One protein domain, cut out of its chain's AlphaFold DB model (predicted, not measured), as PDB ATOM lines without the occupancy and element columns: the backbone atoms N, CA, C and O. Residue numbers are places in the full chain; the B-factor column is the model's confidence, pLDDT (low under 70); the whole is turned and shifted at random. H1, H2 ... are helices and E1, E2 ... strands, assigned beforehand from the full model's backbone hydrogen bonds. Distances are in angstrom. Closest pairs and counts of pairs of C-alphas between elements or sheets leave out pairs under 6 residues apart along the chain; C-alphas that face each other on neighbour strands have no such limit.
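Overview. This is residues 62 to 124 and 146 to 178 of the 178 residues of an uncharacterized protein of Calothrix sp. PCC 6303 (UniProt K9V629). A twisted sheet of four strands has the helix H1 over one face, in two layers, while the unnamed stretch of residues 62 to 80 runs past the edge strand E4 and pairs briefly with it. The hairpin of E3 and E4 reaches toward one end of the long axis. The printed part has 96 residues, with H1, E1, E2, E3 and E4 in that order along the chain; the sheet's order is E1, E2, E3, E4, all antiparallel, and the class is mixed, helices and strands. It is compact, with a radius of gyration of the C-alphas of 13.6 A, yet elongated, spanning 48 by 27 by 26 A.

Along the chain. C-alpha 62 is at (42.335, 34.612, 3.822). H1, residues 81 to 93, begins at C-alpha 81, (36.028, 52.418, -7.181), and measures 18.7 A. E1 is residues 103 to 110, 21.9 A; E2 is residues 113 to 121, 26.6 A. E3, residues 147 to 159, measures 35.7 A. E4, residues 167 to 177, measures 28.5 A and ends at C-alpha 177, (34.559, 33.216, -1.689).

Arrangement. Residues 65 to 66 pair antiparallel with 175 to 176 of E4, and 77 to 78 with 169 to 170. H1 is on the sheet; its closest C-alphas to E3 are those of Ala 85 and Val 152, 6.0 A. Every O i to N i+4 pair of H1 is within hydrogen-bond range. E1 and E2 form a hairpin, with N 105 and O 117 at 2.8 A. E2 and E3 are antiparallel at 156 degrees, with N 116 and O 152 at 2.8 A. E3 and E4 form a hairpin, with N 151 and O 175 at 2.9 A. E4 bends by 56 degrees at residue 172. E1 and E4 are apart.

Size, cuts and confidence. The C-alphas farthest apart, of Ser 124 and Val 163, are 47.8 A apart. Residues 125 to 145 are not printed, and C-alphas 124 and 146 are 9.0 A apart across that cut. Of the links printed whole, none is long. Mean pLDDT of the printed part is 84.2; residues 94 to 100, 123 to 124 and 159 to 161 are under 70.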
ATOM      1  N   ILE A  62      42.495  35.970   3.296       79.62
ATOM      2  CA  ILE A  62      42.335  34.612   3.822       79.62
ATOM      3  C   ILE A  62      40.871  34.198   3.647       79.62
ATOM      4  O   ILE A  62      39.978  34.797   4.232       79.62
ATOM      5  N   GLY A  63      40.639  33.157   2.846       84.75
ATOM      6  CA  GLY A  63      39.294  32.656   2.530       84.75
ATOM      7  C   GLY A  63      38.834  32.950   1.102       84.75
ATOM      8  O   GLY A  63      37.884  32.327   0.638       84.75
ATOM      9  N   TYR A  64      39.548  33.801   0.360       89.31
ATOM     10  CA  TYR A  64      39.221  34.092  -1.034       89.31
ATOM     11  C   TYR A  64      40.124  33.345  -2.007       89.31
ATOM     12  O   TYR A  64      41.349  33.303  -1.878       89.31
ATOM     13  N   LYS A  65      39.515  32.813  -3.065       90.88
ATOM     14  CA  LYS A  65      40.233  32.333  -4.242       90.88
ATOM     15  C   LYS A  65      40.598  33.526  -5.120       90.88
ATOM     16  O   LYS A  65      39.711  34.236  -5.582       90.88
ATOM     17  N   THR A  66      41.892  33.737  -5.353       90.12
ATOM     18  CA  THR A  66      42.387  34.838  -6.194       90.12
ATOM     19  C   THR A  66      41.907  34.704  -7.639       90.12
ATOM     20  O   THR A  66      41.924  33.612  -8.213       90.12
ATOM     21  N   ILE A  67      41.504  35.833  -8.216       89.44
ATOM     22  CA  ILE A  67      41.051  35.958  -9.597       89.44
ATOM     23  C   ILE A  67      42.175  36.623 -10.407       89.44
ATOM     24  O   ILE A  67      42.586  37.731 -10.058       89.44
ATOM     25  N   PRO A  68      42.696  35.967 -11.459       88.06
ATOM     26  CA  PRO A  68      43.745  36.538 -12.299       88.06
ATOM     27  C   PRO A  68      43.223  37.766 -13.054       88.06
ATOM     28  O   PRO A  68      42.231  37.673 -13.779       88.06
ATOM     29  N   LEU A  69      43.891  38.909 -12.887       87.75
ATOM     30  CA  LEU A  69      43.480  40.187 -13.484       87.75
ATOM     31  C   LEU A  69      43.835  40.284 -14.974       87.75
ATOM     32  O   LEU A  69      43.220  41.048 -15.712       87.75
ATOM     33  N   GLU A  70      44.807  39.497 -15.432       82.56
ATOM     34  CA  GLU A  70      45.346  39.509 -16.795       82.56
ATOM     35  C   GLU A  70      44.348  39.076 -17.879       82.56
ATOM     36  O   GLU A  70      44.538  39.393 -19.051       82.56
ATOM     37  N   ASN A  71      43.283  38.366 -17.497       76.69
ATOM     38  CA  ASN A  71      42.294  37.817 -18.429       76.69
ATOM     39  C   ASN A  71      40.976  38.603 -18.449       76.69
ATOM     40  O   ASN A  71      40.029  38.182 -19.115       76.69
ATOM     41  N   LEU A  72      40.904  39.716 -17.716       79.81
ATOM     42  CA  LEU A  72      39.685  40.500 -17.558       79.81
ATOM     43  C   LEU A  72      39.579  41.548 -18.669       79.81
ATOM     44  O   LEU A  72      40.555  42.203 -19.036       79.81
ATOM     45  N   LYS A  73      38.378  41.700 -19.226       78.50
ATOM     46  CA  LYS A  73      38.055  42.690 -20.266       78.50
ATOM     47  C   LYS A  73      37.633  44.035 -19.680       78.50
ATOM     48  O   LYS A  73      37.537  45.018 -20.415       78.50
ATOM     49  N   SER A  74      37.337  44.077 -18.384       77.25
ATOM     50  CA  SER A  74      36.955  45.289 -17.663       77.25
ATOM     51  C   SER A  74      38.119  46.270 -17.528       77.25
ATOM     52  O   SER A  74      39.286  45.880 -17.469       77.25
ATOM     53  N   ALA A  75      37.799  47.558 -17.402       80.25
ATOM     54  CA  ALA A  75      38.798  48.555 -17.049       80.25
ATOM     55  C   ALA A  75      39.353  48.262 -15.643       80.25
ATOM     56  O   ALA A  75      38.599  48.150 -14.682       80.25
ATOM     57  N   LEU A  76      40.679  48.159 -15.516       87.31
ATOM     58  CA  LEU A  76      41.349  47.976 -14.220       87.31
ATOM     59  C   LEU A  76      41.612  49.306 -13.500       87.31
ATOM     60  O   LEU A  76      42.175  49.302 -12.407       87.31
ATOM     61  N   GLN A  77      41.263  50.436 -14.121       91.44
ATOM     62  CA  GLN A  77      41.509  51.776 -13.600       91.44
ATOM     63  C   GLN A  77      40.343  52.719 -13.885       91.44
ATOM     64  O   GLN A  77      39.708  52.628 -14.936       91.44
ATOM     65  N   GLY A  78      40.111  53.667 -12.983       90.31
ATOM     66  CA  GLY A  78      39.042  54.657 -13.103       90.31
ATOM     67  C   GLY A  78      38.882  55.498 -11.841       90.31
ATOM     68  O   GLY A  78      39.625  55.342 -10.878       90.31
ATOM     69  N   THR A  79      37.919  56.412 -11.844       90.62
ATOM     70  CA  THR A  79      37.702  57.360 -10.737       90.62
ATOM     71  C   THR A  79      36.694  56.870  -9.699       90.62
ATOM     72  O   THR A  79      36.717  57.337  -8.564       90.62
ATOM     73  N   GLU A  80      35.816  55.940 -10.080       91.06
ATOM     74  CA  GLU A  80      34.736  55.410  -9.239       91.06
ATOM     75  C   GLU A  80      35.054  53.961  -8.834       91.06
ATOM     76  O   GLU A  80      34.944  53.050  -9.659       91.06
ATOM     77  N   PRO A  81      35.518  53.725  -7.594       89.62
ATOM     78  CA  PRO A  81      36.028  52.418  -7.181       89.62
ATOM     79  C   PRO A  81      34.939  51.337  -7.106       89.62
ATOM     80  O   PRO A  81      35.208  50.168  -7.378       89.62
ATOM     81  N   ASP A  82      33.711  51.717  -6.766       91.50
ATOM     82  CA  ASP A  82      32.540  50.844  -6.735       91.50
ATOM     83  C   ASP A  82      32.125  50.397  -8.138       91.50
ATOM     84  O   ASP A  82      31.957  49.200  -8.371       91.50
ATOM     85  N   ALA A  83      32.046  51.333  -9.086       91.25
ATOM     86  CA  ALA A  83      31.752  51.030 -10.481       91.25
ATOM     87  C   ALA A  83      32.812  50.097 -11.094       91.25
ATOM     88  O   ALA A  83      32.462  49.127 -11.766       91.25
ATOM     89  N   LEU A  84      34.099  50.336 -10.804       91.56
ATOM     90  CA  LEU A  84      35.197  49.469 -11.248       91.56
ATOM     91  C   LEU A  84      35.061  48.041 -10.715       91.56
ATOM     92  O   LEU A  84      35.163  47.079 -11.476       91.56
ATOM     93  N   ALA A  85      34.815  47.893  -9.413       91.19
ATOM     94  CA  ALA A  85      34.654  46.582  -8.796       91.19
ATOM     95  C   ALA A  85      33.413  45.847  -9.329       91.19
ATOM     96  O   ALA A  85      33.465  44.640  -9.566       91.19
ATOM     97  N   MET A  86      32.308  46.560  -9.560       89.88
ATOM     98  CA  MET A  86      31.105  45.978 -10.153       89.88
ATOM     99  C   MET A  86      31.347  45.495 -11.583       89.88
ATOM    100  O   MET A  86      30.983  44.366 -11.908       89.88
ATOM    101  N   GLN A  87      32.003  46.309 -12.414       89.44
ATOM    102  CA  GLN A  87      32.334  45.946 -13.791       89.44
ATOM    103  C   GLN A  87      33.254  44.716 -13.846       89.44
ATOM    104  O   GLN A  87      33.096  43.860 -14.716       89.44
ATOM    105  N   LEU A  88      34.189  44.603 -12.899       89.06
ATOM    106  CA  LEU A  88      35.048  43.429 -12.752       89.06
ATOM    107  C   LEU A  88      34.222  42.159 -12.503       89.06
ATOM    108  O   LEU A  88      34.389  41.151 -13.186       89.06
ATOM    109  N   VAL A  89      33.310  42.208 -11.526       87.62
ATOM    110  CA  VAL A  89      32.460  41.065 -11.159       87.62
ATOM    111  C   VAL A  89      31.496  40.694 -12.287       87.62
ATOM    112  O   VAL A  89      31.228  39.508 -12.498       87.62
ATOM    113  N   GLU A  90      31.004  41.682 -13.033       86.00
ATOM    114  CA  GLU A  90      30.176  41.481 -14.222       86.00
ATOM    115  C   GLU A  90      30.931  40.734 -15.333       86.00
ATOM    116  O   GLU A  90      30.386  39.795 -15.917       86.00
ATOM    117  N   ASP A  91      32.194  41.087 -15.586       85.38
ATOM    118  CA  ASP A  91      33.033  40.401 -16.577       85.38
ATOM    119  C   ASP A  91      33.328  38.946 -16.172       85.38
ATOM    120  O   ASP A  91      33.278  38.040 -17.004       85.38
ATOM    121  N   ILE A  92      33.548  38.699 -14.876       83.06
ATOM    122  CA  ILE A  92      33.828  37.358 -14.336       83.06
ATOM    123  C   ILE A  92      32.621  36.421 -14.474       83.06
ATOM    124  O   ILE A  92      32.787  35.240 -14.783       83.06
ATOM    125  N   GLN A  93      31.407  36.910 -14.218       75.62
ATOM    126  CA  GLN A  93      30.209  36.062 -14.207       75.62
ATOM    127  C   GLN A  93      29.429  36.043 -15.516       75.62
ATOM    128  O   GLN A  93      28.594  35.156 -15.720       75.62
ATOM    129  N   GLY A  94      29.694  36.995 -16.405       62.69
ATOM    130  CA  GLY A  94      28.816  37.268 -17.525       62.69
ATOM    131  C   GLY A  94      27.514  37.930 -17.060       62.69
ATOM    132  O   GLY A  94      27.043  37.753 -15.940       62.69
ATOM    133  N   PHE A  95      26.930  38.704 -17.967       52.88
ATOM    134  CA  PHE A  95      25.823  39.663 -17.827       52.88
ATOM    135  C   PHE A  95      24.487  39.154 -17.207       52.88
ATOM    136  O   PHE A  95      23.458  39.814 -17.314       52.88
ATOM    137  N   GLU A  96      24.428  37.963 -16.604       56.78
ATOM    138  CA  GLU A  96      23.183  37.275 -16.223       56.78
ATOM    139  C   GLU A  96      22.845  37.303 -14.723       56.78
ATOM    140  O   GLU A  96      21.944  36.582 -14.276       56.78
ATOM    141  N   THR A  97      23.516  38.141 -13.934       59.31
ATOM    142  CA  THR A  97      23.186  38.321 -12.515       59.31
ATOM    143  C   THR A  97      22.182  39.457 -12.336       59.31
ATOM    144  O   THR A  97      22.324  40.537 -12.902       59.31
ATOM    145  N   ASP A  98      21.152  39.231 -11.516       62.44
ATOM    146  CA  ASP A  98      20.191  40.265 -11.118       62.44
ATOM    147  C   ASP A  98      20.902  41.325 -10.256       62.44
ATOM    148  O   ASP A  98      20.988  41.195  -9.030       62.44
ATOM    149  N   LEU A  99      21.435  42.360 -10.916       62.78
ATOM    150  CA  LEU A  99      22.188  43.470 -10.315       62.78
ATOM    151  C   LEU A  99      21.458  44.095  -9.111       62.78
ATOM    152  O   LEU A  99      22.089  44.616  -8.197       62.78
ATOM    153  N   ARG A 100      20.121  43.996  -9.055       62.50
ATOM    154  CA  ARG A 100      19.288  44.570  -7.985       62.50
ATOM    155  C   ARG A 100      19.402  43.855  -6.637       62.50
ATOM    156  O   ARG A 100      18.878  44.367  -5.651       62.50
ATOM    157  N   LYS A 101      20.029  42.676  -6.576       73.06
ATOM    158  CA  LYS A 101      20.187  41.888  -5.336       73.06
ATOM    159  C   LYS A 101      21.615  41.871  -4.803       73.06
ATOM    160  O   LYS A 101      21.894  41.148  -3.848       73.06
ATOM    161  N   GLN A 102      22.509  42.629  -5.427       81.75
ATOM    162  CA  GLN A 102      23.891  42.730  -4.997       81.75
ATOM    163  C   GLN A 102      23.994  43.740  -3.859       81.75
ATOM    164  O   GLN A 102      23.430  44.833  -3.922       81.75
ATOM    165  N   LYS A 103      24.713  43.365  -2.804       87.56
ATOM    166  CA  LYS A 103      25.091  44.269  -1.725       87.56
ATOM    167  C   LYS A 103      26.550  44.653  -1.931       87.56
ATOM    168  O   LYS A 103      27.408  43.773  -1.914       87.56
ATOM    169  N   VAL A 104      26.802  45.943  -2.121       90.50
ATOM    170  CA  VAL A 104      28.150  46.503  -2.270       90.50
ATOM    171  C   VAL A 104      28.527  47.210  -0.974       90.50
ATOM    172  O   VAL A 104      27.785  48.062  -0.486       90.50
ATOM    173  N   GLU A 105      29.664  46.838  -0.402       92.94
ATOM    174  CA  GLU A 105      30.236  47.436   0.802       92.94
ATOM    175  C   GLU A 105      31.630  47.966   0.480       92.94
ATOM    176  O   GLU A 105      32.442  47.265  -0.120       92.94
ATOM    177  N   ILE A 106      31.908  49.204   0.880       92.56
ATOM    178  CA  ILE A 106      33.183  49.873   0.619       92.56
ATOM    179  C   ILE A 106      33.858  50.133   1.959       92.56
ATOM    180  O   ILE A 106      33.276  50.776   2.834       92.56
ATOM    181  N   THR A 107      35.086  49.645   2.112       91.94
ATOM    182  CA  THR A 107      35.909  49.837   3.309       91.94
ATOM    183  C   THR A 107      37.204  50.551   2.942       91.94
ATOM    184  O   THR A 107      37.785  50.292   1.890       91.94
ATOM    185  N   TYR A 108      37.654  51.451   3.818       91.75
ATOM    186  CA  TYR A 108      38.862  52.259   3.643       91.75
ATOM    187  C   TYR A 108      39.895  51.872   4.708       91.75
ATOM    188  O   TYR A 108      39.968  52.538   5.743       91.75
ATOM    189  N   PRO A 109      40.659  50.782   4.513       88.75
ATOM    190  CA  PRO A 109      41.692  50.389   5.471       88.75
ATOM    191  C   PRO A 109      42.819  51.428   5.550       88.75
ATOM    192  O   PRO A 109      43.340  51.699   6.631       88.75
ATOM    193  N   HIS A 110      43.152  52.064   4.420       88.75
ATOM    194  CA  HIS A 110      44.176  53.102   4.323       88.75
ATOM    195  C   HIS A 110      43.709  54.247   3.407       88.75
ATOM    196  O   HIS A 110      42.854  54.035   2.550       88.75
ATOM    197  N   PRO A 111      44.276  55.466   3.511       86.06
ATOM    198  CA  PRO A 111      43.861  56.606   2.681       86.06
ATOM    199  C   PRO A 111      43.986  56.378   1.165       86.06
ATOM    200  O   PRO A 111      43.273  56.992   0.378       86.06
ATOM    201  N   ASN A 112      44.906  55.507   0.755       90.38
ATOM    202  CA  ASN A 112      45.195  55.160  -0.633       90.38
ATOM    203  C   ASN A 112      44.803  53.715  -0.980       90.38
ATOM    204  O   ASN A 112      45.246  53.212  -2.013       90.38
ATOM    205  N   GLN A 113      44.008  53.047  -0.141       91.62
ATOM    206  CA  GLN A 113      43.539  51.683  -0.374       91.62
ATOM    207  C   GLN A 113      42.040  51.598  -0.096       91.62
ATOM    208  O   GLN A 113      41.552  52.083   0.922       91.62
ATOM    209  N   ILE A 114      41.319  50.957  -1.006       93.19
ATOM    210  CA  ILE A 114      39.895  50.682  -0.874       93.19
ATOM    211  C   ILE A 114      39.672  49.196  -1.067       93.19
ATOM    212  O   ILE A 114      40.267  48.573  -1.944       93.19
ATOM    213  N   ILE A 115      38.759  48.656  -0.273       93.44
ATOM    214  CA  ILE A 115      38.278  47.292  -0.411       93.44
ATOM    215  C   ILE A 115      36.797  47.350  -0.712       93.44
ATOM    216  O   ILE A 115      36.003  47.825   0.104       93.44
ATOM    217  N   VAL A 116      36.430  46.861  -1.889       93.50
ATOM    218  CA  VAL A 116      35.041  46.728  -2.307       93.50
ATOM    219  C   VAL A 116      34.636  45.274  -2.162       93.50
ATOM    220  O   VAL A 116      35.197  44.383  -2.796       93.50
ATOM    221  N   THR A 117      33.653  45.035  -1.306       93.75
ATOM    222  CA  THR A 117      33.068  43.719  -1.079       93.75
ATOM    223  C   THR A 117      31.700  43.663  -1.740       93.75
ATOM    224  O   THR A 117      30.816  44.454  -1.420       93.75
ATOM    225  N   ILE A 118      31.509  42.713  -2.648       91.38
ATOM    226  CA  ILE A 118      30.259  42.509  -3.379       91.38
ATOM    227  C   ILE A 118      29.693  41.160  -2.957       91.38
ATOM    228  O   ILE A 118      30.274  40.116  -3.233       91.38
ATOM    229  N   THR A 119      28.551  41.174  -2.281       90.12
ATOM    230  CA  THR A 119      27.832  39.955  -1.894       90.12
ATOM    231  C   THR A 119      26.610  39.790  -2.776       90.12
ATOM    232  O   THR A 119      25.812  40.716  -2.926       90.12
ATOM    233  N   GLN A 120      26.430  38.601  -3.334       86.62
ATOM    234  CA  GLN A 120      25.330  38.316  -4.245       86.62
ATOM    235  C   GLN A 120      24.744  36.919  -4.012       86.62
ATOM    236  O   GLN A 120      25.469  36.000  -3.636       86.62
ATOM    237  N   PRO A 121      23.436  36.715  -4.224       82.62
ATOM    238  CA  PRO A 121      22.839  35.391  -4.116       82.62
ATOM    239  C   PRO A 121      23.263  34.506  -5.296       82.62
ATOM    240  O   PRO A 121      23.123  34.893  -6.456       82.62
ATOM    241  N   ILE A 122      23.712  33.284  -5.010       75.06
ATOM    242  CA  ILE A 122      23.991  32.273  -6.031       75.06
ATOM    243  C   ILE A 122      22.655  31.761  -6.560       75.06
ATOM    244  O   ILE A 122      21.930  31.020  -5.889       75.06
ATOM    245  N   VAL A 123      22.334  32.121  -7.799       67.31
ATOM    246  CA  VAL A 123      21.233  31.498  -8.532       67.31
ATOM    247  C   VAL A 123      21.816  30.315  -9.291       67.31
ATOM    248  O   VAL A 123      22.318  30.457 -10.402       67.31
ATOM    249  N   SER A 124      21.771  29.126  -8.688       55.09
ATOM    250  CA  SER A 124      22.150  27.898  -9.388       55.09
ATOM    251  C   SER A 124      21.187  27.687 -10.555       55.09
ATOM    252  O   SER A 124      20.053  27.236 -10.363       55.09
ATOM    253  N   ARG A 146      22.335  30.377  -0.902       77.00
ATOM    254  CA  ARG A 146      23.794  30.494  -0.914       77.00
ATOM    255  C   ARG A 146      24.170  31.859  -1.477       77.00
ATOM    256  O   ARG A 146      23.472  32.369  -2.356       77.00
ATOM    257  N   TYR A 147      25.250  32.435  -0.973       82.75
ATOM    258  CA  TYR A 147      25.758  33.723  -1.422       82.75
ATOM    259  C   TYR A 147      27.191  33.554  -1.886       82.75
ATOM    260  O   TYR A 147      27.953  32.842  -1.255       82.75
ATOM    261  N   GLN A 148      27.523  34.230  -2.974       87.69
ATOM    262  CA  GLN A 148      28.880  34.381  -3.451       87.69
ATOM    263  C   GLN A 148      29.364  35.753  -3.011       87.69
ATOM    264  O   GLN A 148      28.672  36.757  -3.229       87.69
ATOM    265  N   LYS A 149      30.550  35.798  -2.420       91.19
ATOM    266  CA  LYS A 149      31.210  37.039  -2.046       91.19
ATOM    267  C   LYS A 149      32.399  37.271  -2.966       91.19
ATOM    268  O   LYS A 149      33.184  36.364  -3.227       91.19
ATOM    269  N   TYR A 150      32.520  38.489  -3.459       91.56
ATOM    270  CA  TYR A 150      33.679  38.970  -4.189       91.56
ATOM    271  C   TYR A 150      34.321  40.084  -3.387       91.56
ATOM    272  O   TYR A 150      33.627  40.897  -2.778       91.56
ATOM    273  N   GLN A 151      35.641  40.122  -3.406       93.19
ATOM    274  CA  GLN A 151      36.421  41.182  -2.804       93.19
ATOM    275  C   GLN A 151      37.367  41.725  -3.863       93.19
ATOM    276  O   GLN A 151      38.038  40.966  -4.560       93.19
ATOM    277  N   VAL A 152      37.382  43.041  -4.003       93.31
ATOM    278  CA  VAL A 152      38.231  43.755  -4.948       93.31
ATOM    279  C   VAL A 152      39.009  44.788  -4.163       93.31
ATOM    280  O   VAL A 152      38.427  45.619  -3.467       93.31
ATOM    281  N   GLU A 153      40.325  44.730  -4.277       93.75
ATOM    282  CA  GLU A 153      41.220  45.696  -3.668       93.75
ATOM    283  C   GLU A 153      41.694  46.688  -4.722       93.75
ATOM    284  O   GLU A 153      42.191  46.316  -5.793       93.75
ATOM    285  N   LEU A 154      41.558  47.967  -4.390       93.38
ATOM    286  CA  LEU A 154      41.967  49.074  -5.228       93.38
ATOM    287  C   LEU A 154      42.988  49.936  -4.496       93.38
ATOM    288  O   LEU A 154      42.852  50.204  -3.303       93.38
ATOM    289  N   THR A 155      43.982  50.427  -5.228       92.88
ATOM    290  CA  THR A 155      44.929  51.428  -4.738       92.88
ATOM    291  C   THR A 155      44.773  52.741  -5.494       92.88
ATOM    292  O   THR A 155      44.488  52.742  -6.693       92.88
ATOM    293  N   SER A 156      44.938  53.864  -4.800       90.62
ATOM    294  CA  SER A 156      44.960  55.180  -5.436       90.62
ATOM    295  C   SER A 156      46.324  55.411  -6.077       90.62
ATOM    296  O   SER A 156      47.347  55.383  -5.395       90.62
ATOM    297  N   ILE A 157      46.333  55.674  -7.382       86.81
ATOM    298  CA  ILE A 157      47.543  55.985  -8.160       86.81
ATOM    299  C   ILE A 157      47.807  57.496  -8.265       86.81
ATOM    300  O   ILE A 157      48.742  57.920  -8.942       86.81
ATOM    301  N   GLY A 158      47.010  58.313  -7.568       78.25
ATOM    302  CA  GLY A 158      47.169  59.763  -7.478       78.25
ATOM    303  C   GLY A 158      46.017  60.556  -8.094       78.25
ATOM    304  O   GLY A 158      45.048  60.008  -8.620       78.25
ATOM    305  N   SER A 159      46.116  61.881  -7.992       67.81
ATOM    306  CA  SER A 159      45.190  62.822  -8.625       67.81
ATOM    307  C   SER A 159      45.558  63.028 -10.092       67.81
ATOM    308  O   SER A 159      46.738  63.078 -10.442       67.81
ATOM    309  N   THR A 160      44.559  63.194 -10.955       64.88
ATOM    310  CA  THR A 160      44.810  63.593 -12.346       64.88
ATOM    311  C   THR A 160      45.377  65.026 -12.414       64.88
ATOM    312  O   THR A 160      45.510  65.702 -11.396       64.88
ATOM    313  N   VAL A 161      45.763  65.488 -13.611       69.31
ATOM    314  CA  VAL A 161      46.553  66.717 -13.885       69.31
ATOM    315  C   VAL A 161      46.028  67.999 -13.204       69.31
ATOM    316  O   VAL A 161      46.770  68.968 -13.053       69.31
ATOM    317  N   LEU A 162      44.764  68.026 -12.777       73.56
ATOM    318  CA  LEU A 162      44.153  69.168 -12.107       73.56
ATOM    319  C   LEU A 162      44.123  68.954 -10.586       73.56
ATOM    320  O   LEU A 162      43.697  67.916 -10.090       73.56
ATOM    321  N   VAL A 163      44.488  70.001  -9.840       70.31
ATOM    322  CA  VAL A 163      44.631  70.014  -8.366       70.31
ATOM    323  C   VAL A 163      43.356  69.597  -7.608       70.31
ATOM    324  O   VAL A 163      43.429  69.241  -6.438       70.31
ATOM    325  N   ASN A 164      42.191  69.617  -8.263       79.12
ATOM    326  CA  ASN A 164      40.898  69.287  -7.659       79.12
ATOM    327  C   ASN A 164      40.190  68.099  -8.328       79.12
ATOM    328  O   ASN A 164      38.966  67.981  -8.263       79.12
ATOM    329  N   SER A 165      40.929  67.257  -9.046       79.62
ATOM    330  CA  SER A 165      40.340  66.091  -9.691       79.62
ATOM    331  C   SER A 165      40.179  64.907  -8.736       79.62
ATOM    332  O   SER A 165      40.977  64.757  -7.807       79.62
ATOM    333  N   PRO A 166      39.179  64.035  -8.978       84.31
ATOM    334  CA  PRO A 166      39.031  62.792  -8.237       84.31
ATOM    335  C   PRO A 166      40.307  61.941  -8.296       84.31
ATOM    336  O   PRO A 166      41.021  61.978  -9.307       84.31
ATOM    337  N   PRO A 167      40.596  61.160  -7.241       87.19
ATOM    338  CA  PRO A 167      41.681  60.193  -7.282       87.19
ATOM    339  C   PRO A 167      41.415  59.141  -8.362       87.19
ATOM    340  O   PRO A 167      40.281  58.703  -8.563       87.19
ATOM    341  N   MET A 168      42.477  58.728  -9.042       91.06
ATOM    342  CA  MET A 168      42.458  57.559  -9.911       91.06
ATOM    343  C   MET A 168      42.718  56.313  -9.074       91.06
ATOM    344  O   MET A 168      43.700  56.248  -8.335       91.06
ATOM    345  N   TRP A 169      41.859  55.317  -9.223       93.19
ATOM    346  CA  TRP A 169      41.956  54.015  -8.581       93.19
ATOM    347  C   TRP A 169      42.422  52.969  -9.580       93.19
ATOM    348  O   TRP A 169      42.049  53.020 -10.751       93.19
ATOM    349  N   GLN A 170      43.208  52.008  -9.106       93.19
ATOM    350  CA  GLN A 170      43.644  50.838  -9.854       93.19
ATOM    351  C   GLN A 170      43.340  49.569  -9.063       93.19
ATOM    352  O   GLN A 170      43.706  49.474  -7.895       93.19
ATOM    353  N   ILE A 171      42.725  48.582  -9.711       92.69
ATOM    354  CA  ILE A 171      42.524  47.247  -9.147       92.69
ATOM    355  C   ILE A 171      43.882  46.551  -9.066       92.69
ATOM    356  O   ILE A 171      44.553  46.360 -10.083       92.69
ATOM    357  N   VAL A 172      44.287  46.184  -7.852       92.19
ATOM    358  CA  VAL A 172      45.561  45.495  -7.582       92.19
ATOM    359  C   VAL A 172      45.365  44.026  -7.248       92.19
ATOM    360  O   VAL A 172      46.273  43.223  -7.453       92.19
ATOM    361  N   TRP A 173      44.181  43.666  -6.758       92.94
ATOM    362  CA  TRP A 173      43.841  42.294  -6.428       92.94
ATOM    363  C   TRP A 173      42.326  42.086  -6.463       92.94
ATOM    364  O   TRP A 173      41.546  43.008  -6.212       92.94
ATOM    365  N   ALA A 174      41.911  40.861  -6.773       91.88
ATOM    366  CA  ALA A 174      40.527  40.435  -6.681       91.88
ATOM    367  C   ALA A 174      40.442  38.979  -6.218       91.88
ATOM    368  O   ALA A 174      41.290  38.146  -6.556       91.88
ATOM    369  N   GLY A 175      39.385  38.663  -5.479       91.44
ATOM    370  CA  GLY A 175      39.130  37.332  -4.959       91.44
ATOM    371  C   GLY A 175      37.645  37.007  -4.855       91.44
ATOM    372  O   GLY A 175      36.795  37.893  -4.783       91.44
ATOM    373  N   SER A 176      37.331  35.713  -4.847       90.56
ATOM    374  CA  SER A 176      35.973  35.186  -4.680       90.56
ATOM    375  C   SER A 176      35.913  34.122  -3.586       90.56
ATOM    376  O   SER A 176      36.766  33.236  -3.545       90.56
ATOM    377  N   GLU A 177      34.883  34.176  -2.751       89.81
ATOM    378  CA  GLU A 177      34.559  33.216  -1.689       89.81
ATOM    379  C   GLU A 177      33.140  32.672  -1.935       89.81
ATOM    380  O   GLU A 177      32.195  33.463  -2.053       89.81
ATOM    381  N   GLU A 178      33.015  31.348  -2.110       76.69
ATOM    382  CA  GLU A 178      31.736  30.635  -2.342       76.69
ATOM    383  C   GLU A 178      31.135  30.046  -1.057       76.69
ATOM    384  O   GLU A 178      31.920  29.579  -0.200       76.69
TER     385      GLU A 178